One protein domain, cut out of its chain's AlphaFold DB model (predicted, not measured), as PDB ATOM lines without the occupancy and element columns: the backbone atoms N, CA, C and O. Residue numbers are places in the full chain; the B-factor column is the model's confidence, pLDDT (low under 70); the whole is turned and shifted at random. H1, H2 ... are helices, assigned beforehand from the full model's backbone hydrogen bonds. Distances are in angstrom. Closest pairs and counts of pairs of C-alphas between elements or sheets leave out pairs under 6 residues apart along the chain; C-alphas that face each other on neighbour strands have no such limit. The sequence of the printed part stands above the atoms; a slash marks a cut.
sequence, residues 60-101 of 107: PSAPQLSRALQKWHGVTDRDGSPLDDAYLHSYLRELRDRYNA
ATOM      1  N   PRO A  60     219.525 257.300 227.377       84.88
ATOM      2  CA  PRO A  60     220.975 257.386 227.216       84.88
ATOM      3  C   PRO A  60     221.634 256.006 227.106       84.88
ATOM      4  O   PRO A  60     221.298 255.083 227.848       84.88
ATOM      5  N   SER A  61     222.646 255.902 226.245       87.19
ATOM      6  CA  SER A  61     223.624 254.800 226.262       87.19
ATOM      7  C   SER A  61     224.724 255.041 227.306       87.19
ATOM      8  O   SER A  61     224.952 256.181 227.706       87.19
ATOM      9  N   ALA A  62     225.478 254.005 227.690       86.06
ATOM     10  CA  ALA A  62     226.540 254.093 228.707       86.06
ATOM     11  C   ALA A  62     227.539 255.258 228.495       86.06
ATOM     12  O   ALA A  62     227.642 256.106 229.386       86.06
ATOM     13  N   PRO A  63     228.167 255.438 227.310       85.69
ATOM     14  CA  PRO A  63     229.073 256.569 227.075       85.69
ATOM     15  C   PRO A  63     228.369 257.940 227.051       85.69
ATOM     16  O   PRO A  63     229.014 258.978 227.209       85.69
ATOM     17  N   GLN A  64     227.045 257.983 226.859       89.75
ATOM     18  CA  GLN A  64     226.264 259.223 226.945       89.75
ATOM     19  C   GLN A  64     225.934 259.578 228.396       89.75
ATOM     20  O   GLN A  64     226.049 260.748 228.765       89.75
ATOM     21  N   LEU A  65     225.565 258.584 229.213       88.06
ATOM     22  CA  LEU A  65     225.331 258.751 230.647       88.06
ATOM     23  C   LEU A  65     226.627 259.154 231.362       88.06
ATOM     24  O   LEU A  65     226.606 260.093 232.147       88.06
ATOM     25  N   SER A  66     227.753 258.532 231.010       87.94
ATOM     26  CA  SER A  66     229.088 258.874 231.516       87.94
ATOM     27  C   SER A  66     229.431 260.359 231.328       87.94
ATOM     28  O   SER A  66     229.708 261.088 232.280       87.94
ATOM     29  N   ARG A  67     229.288 260.862 230.093       87.94
ATOM     30  CA  ARG A  67     229.489 262.285 229.775       87.94
ATOM     31  C   ARG A  67     228.486 263.210 230.468       87.94
ATOM     32  O   ARG A  67     228.829 264.347 230.780       87.94
ATOM     33  N   ALA A  68     227.250 262.760 230.676       89.25
ATOM     34  CA  ALA A  68     226.235 263.527 231.395       89.25
ATOM     35  C   ALA A  68     226.559 263.631 232.895       89.25
ATOM     36  O   ALA A  68     226.443 264.712 233.471       89.25
ATOM     37  N   LEU A  69     227.034 262.540 233.497       89.19
ATOM     38  CA  LEU A  69     227.486 262.461 234.885       89.19
ATOM     39  C   LEU A  69     228.675 263.388 235.155       89.19
ATOM     40  O   LEU A  69     228.586 264.236 236.046       89.19
ATOM     41  N   GLN A  70     229.711 263.329 234.314       88.19
ATOM     42  CA  GLN A  70     230.845 264.256 234.377       88.19
ATOM     43  C   GLN A  70     230.390 265.716 234.220       88.19
ATOM     44  O   GLN A  70     230.778 266.579 235.004       88.19
ATOM     45  N   LYS A  71     229.526 266.014 233.237       88.38
ATOM     46  CA  LYS A  71     229.100 267.392 232.939       88.38
ATOM     47  C   LYS A  71     228.198 268.015 234.013       88.38
ATOM     48  O   LYS A  71     228.273 269.224 234.223       88.38
ATOM     49  N   TRP A  72     227.289 267.244 234.608       88.56
ATOM     50  CA  TRP A  72     226.246 267.777 235.498       88.56
ATOM     51  C   TRP A  72     226.521 267.555 236.980       88.56
ATOM     52  O   TRP A  72     226.124 268.388 237.788       88.56
ATOM     53  N   HIS A  73     227.179 266.451 237.327       84.56
ATOM     54  CA  HIS A  73     227.454 266.068 238.710       84.56
ATOM     55  C   HIS A  73     228.954 266.087 239.036       84.56
ATOM     56  O   HIS A  73     229.320 265.848 240.178       84.56
ATOM     57  N   GLY A  74     229.827 266.367 238.057       86.31
ATOM     58  CA  GLY A  74     231.280 266.291 238.236       86.31
ATOM     59  C   GLY A  74     231.801 264.862 238.393       86.31
ATOM     60  O   GLY A  74     232.955 264.687 238.760       86.31
ATOM     61  N   VAL A  75     230.961 263.853 238.137       85.38
ATOM     62  CA  VAL A  75     231.283 262.454 238.428       85.38
ATOM     63  C   VAL A  75     232.185 261.872 237.348       85.38
ATOM     64  O   VAL A  75     231.830 261.853 236.167       85.38
ATOM     65  N   THR A  76     233.335 261.368 237.771       85.44
ATOM     66  CA  THR A  76     234.398 260.831 236.921       85.44
ATOM     67  C   THR A  76     234.958 259.541 237.502       85.44
ATOM     68  O   THR A  76     234.682 259.174 238.641       85.44
ATOM     69  N   ASP A  77     235.774 258.851 236.719       82.38
ATOM     70  CA  ASP A  77     236.686 257.844 237.246       82.38
ATOM     71  C   ASP A  77     237.786 258.492 238.125       82.38
ATOM     72  O   ASP A  77     237.972 259.717 238.115       82.38
ATOM     73  N   ARG A  78     238.545 257.671 238.861       76.06
ATOM     74  CA  ARG A  78     239.739 258.056 239.640       76.06
ATOM     75  C   ARG A  78     240.818 258.800 238.843       76.06
ATOM     76  O   ARG A  78     241.590 259.549 239.436       76.06
ATOM     77  N   ASP A  79     240.878 258.604 237.529       76.56
ATOM     78  CA  ASP A  79     241.773 259.325 236.609       76.56
ATOM     79  C   ASP A  79     241.252 260.734 236.221       76.56
ATOM     80  O   ASP A  79     241.953 261.529 235.603       76.56
ATOM     81  N   GLY A  80     240.001 261.072 236.563       76.25
ATOM     82  CA  GLY A  80     239.293 262.255 236.043       76.25
ATOM     83  C   GLY A  80     238.671 262.034 234.656       76.25
ATOM     84  O   GLY A  80     237.893 262.861 234.165       76.25
ATOM     85  N   SER A  81     238.957 260.886 234.041       80.69
ATOM     86  CA  SER A  81     238.318 260.398 232.822       80.69
ATOM     87  C   SER A  81     236.812 260.126 233.018       80.69
ATOM     88  O   SER A  81     236.348 259.912 234.140       80.69
ATOM     89  N   PRO A  82     235.995 260.156 231.947       80.88
ATOM     90  CA  PRO A  82     234.597 259.733 232.022       80.88
ATOM     91  C   PRO A  82     234.495 258.261 232.464       80.88
ATOM     92  O   PRO A  82     235.275 257.433 232.006       80.88
ATOM     93  N   LEU A  83     233.513 257.945 233.319       83.19
ATOM     94  CA  LEU A  83     233.209 256.579 233.771       83.19
ATOM     95  C   LEU A  83     233.133 255.570 232.616       83.19
ATOM     96  O   LEU A  83     232.531 255.858 231.573       83.19
ATOM     97  N   ASP A  84     233.682 254.382 232.858       80.94
ATOM     98  CA  ASP A  84     233.743 253.283 231.897       80.94
ATOM     99  C   ASP A  84     232.353 252.839 231.401       80.94
ATOM    100  O   ASP A  84     231.360 252.822 232.147       80.94
ATOM    101  N   ASP A  85     232.266 252.488 230.114       80.62
ATOM    102  CA  ASP A  85     230.988 252.137 229.504       80.62
ATOM    103  C   ASP A  85     230.482 250.749 229.909       80.62
ATOM    104  O   ASP A  85     229.271 250.604 230.092       80.62
ATOM    105  N   ALA A  86     231.358 249.771 230.153       79.62
ATOM    106  CA  ALA A  86     230.968 248.450 230.638       79.62
ATOM    107  C   ALA A  86     230.509 248.509 232.103       79.62
ATOM    108  O   ALA A  86     229.508 247.879 232.458       79.62
ATOM    109  N   TYR A  87     231.163 249.331 232.934       81.00
ATOM    110  CA  TYR A  87     230.698 249.626 234.296       81.00
ATOM    111  C   TYR A  87     229.276 250.208 234.284       81.00
ATOM    112  O   TYR A  87     228.369 249.652 234.910       81.00
ATOM    113  N   LEU A  88     229.038 251.285 233.523       84.12
ATOM    114  CA  LEU A  88     227.710 251.908 233.441       84.12
ATOM    115  C   LEU A  88     226.669 251.042 232.718       84.12
ATOM    116  O   LEU A  88     225.476 251.210 232.973       84.12
ATOM    117  N   HIS A  89     227.075 250.115 231.845       83.44
ATOM    118  CA  HIS A  89     226.152 249.202 231.167       83.44
ATOM    119  C   HIS A  89     225.395 248.307 232.156       83.44
ATOM    120  O   HIS A  89     224.188 248.110 232.000       83.44
ATOM    121  N   SER A  90     226.080 247.823 233.198       81.94
ATOM    122  CA  SER A  90     225.475 247.026 234.273       81.94
ATOM    123  C   SER A  90     224.360 247.803 234.981       81.94
ATOM    124  O   SER A  90     223.216 247.345 235.011       81.94
ATOM    125  N   TYR A  91     224.650 249.030 235.429       84.69
ATOM    126  CA  TYR A  91     223.666 249.895 236.092       84.69
ATOM    127  C   TYR A  91     222.539 250.350 235.155       84.69
ATOM    128  O   TYR A  91     221.388 250.455 235.576       84.69
ATOM    129  N   LEU A  92     222.812 250.600 233.869       86.38
ATOM    130  CA  LEU A  92     221.799 251.068 232.913       86.38
ATOM    131  C   LEU A  92     220.595 250.136 232.787       86.38
ATOM    132  O   LEU A  92     219.482 250.612 232.544       86.38
ATOM    133  N   ARG A  93     220.792 248.824 232.960       85.69
ATOM    134  CA  ARG A  93     219.688 247.858 232.981       85.69
ATOM    135  C   ARG A  93     218.712 248.174 234.116       85.69
ATOM    136  O   ARG A  93     217.508 248.193 233.872       85.69
ATOM    137  N   GLU A  94     219.232 248.437 235.310       87.19
ATOM    138  CA  GLU A  94     218.469 248.690 236.539       87.19
ATOM    139  C   GLU A  94     217.874 250.101 236.561       87.19
ATOM    140  O   GLU A  94     216.697 250.272 236.867       87.19
ATOM    141  N   LEU A  95     218.632 251.110 236.119       88.50
ATOM    142  CA  LEU A  95     218.139 252.484 235.950       88.50
ATOM    143  C   LEU A  95     216.951 252.541 234.978       88.50
ATOM    144  O   LEU A  95     215.984 253.265 235.216       88.50
ATOM    145  N   ARG A  96     216.997 251.754 233.894       86.62
ATOM    146  CA  ARG A  96     215.891 251.615 232.937       86.62
ATOM    147  C   ARG A  96     214.689 250.895 233.544       86.62
ATOM    148  O   ARG A  96     213.568 251.333 233.310       86.62
ATOM    149  N   ASP A  97     214.918 249.810 234.278       88.12
ATOM    150  CA  ASP A  97     213.868 249.041 234.956       88.12
ATOM    151  C   ASP A  97     213.111 249.923 235.963       88.12
ATOM    152  O   ASP A  97     211.906 250.143 235.822       88.12
ATOM    153  N   ARG A  98     213.857 250.587 236.855       87.00
ATOM    154  CA  ARG A  98     213.344 251.574 237.814       87.00
ATOM    155  C   ARG A  98     212.606 252.729 237.136       87.00
ATOM    156  O   ARG A  98     211.543 253.120 237.603       87.00
ATOM    157  N   TYR A  99     213.132 253.271 236.034       87.19
ATOM    158  CA  TYR A  99     212.465 254.349 235.293       87.19
ATOM    159  C   TYR A  99     211.131 253.898 234.684       87.19
ATOM    160  O   TYR A  99     210.146 254.630 234.755       87.19
ATOM    161  N   ASN A 100     211.087 252.701 234.092       86.94
ATOM    162  CA  ASN A 100     209.854 252.142 233.543       86.94
ATOM    163  C   ASN A 100     208.814 251.915 234.656       86.94
ATOM    164  O   ASN A 100     207.650 252.269 234.469       86.94
ATOM    165  N   ALA A 101     209.244 251.402 235.816       87.69
ATOM    166  CA  ALA A 101     208.396 251.201 236.990       87.69
ATOM    167  C   ALA A 101     207.858 252.522 237.577       87.69
ATOM    168  O   ALA A 101     206.654 252.629 237.799       87.69
TER     169      ALA A 101
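Overview. This is residues 60 to 101 of the 107 residues of an uncharacterized protein of Streptomyces alkaliterrae (UniProt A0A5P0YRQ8). Two helices, H2 and the shorter H1, meet near their first residues as an L, and a long loop, residues 74 to 84, leads from the far end of H1 back to the corner. The printed part has 42 residues with two named helices, H1 then H2, and no named strand; its class is all helix. It is elongated, 33 by 20 by 13 A, and only just compact, close to loose, with a radius of gyration of the C-alphas of 10.5 A.

Along the chain. H2, residues 85 to 101, runs 23.8 A from C-alpha 85 at (230.988, 252.137, 229.504) to C-alpha 101 at (208.396, 251.201, 236.990), with a kink of 32 degrees near residue 92. H1, residues 62 to 73, is 15.6 A long and begins at (226.540, 254.093, 228.707).

Arrangement. H2 touches H1 with residues 85 to 92 alone, and H1 touches H2 with residues 62 to 66 alone. Their closest C-alphas, those of Ala 62 and Asp 85, are 4.9 A apart. Their lines stand about perpendicular, at 81 degrees. Every O i to N i+4 pair is within hydrogen-bond range in H1, and 9 of 13 in H2.

Size, cuts and confidence. The two C-alphas farthest apart, those of Asp 79 and Ala 101, are 34.4 A apart. The link from H1 to H2 is long, 11 residues. The printed part has no cut, and no printed residue is under 70 in pLDDT.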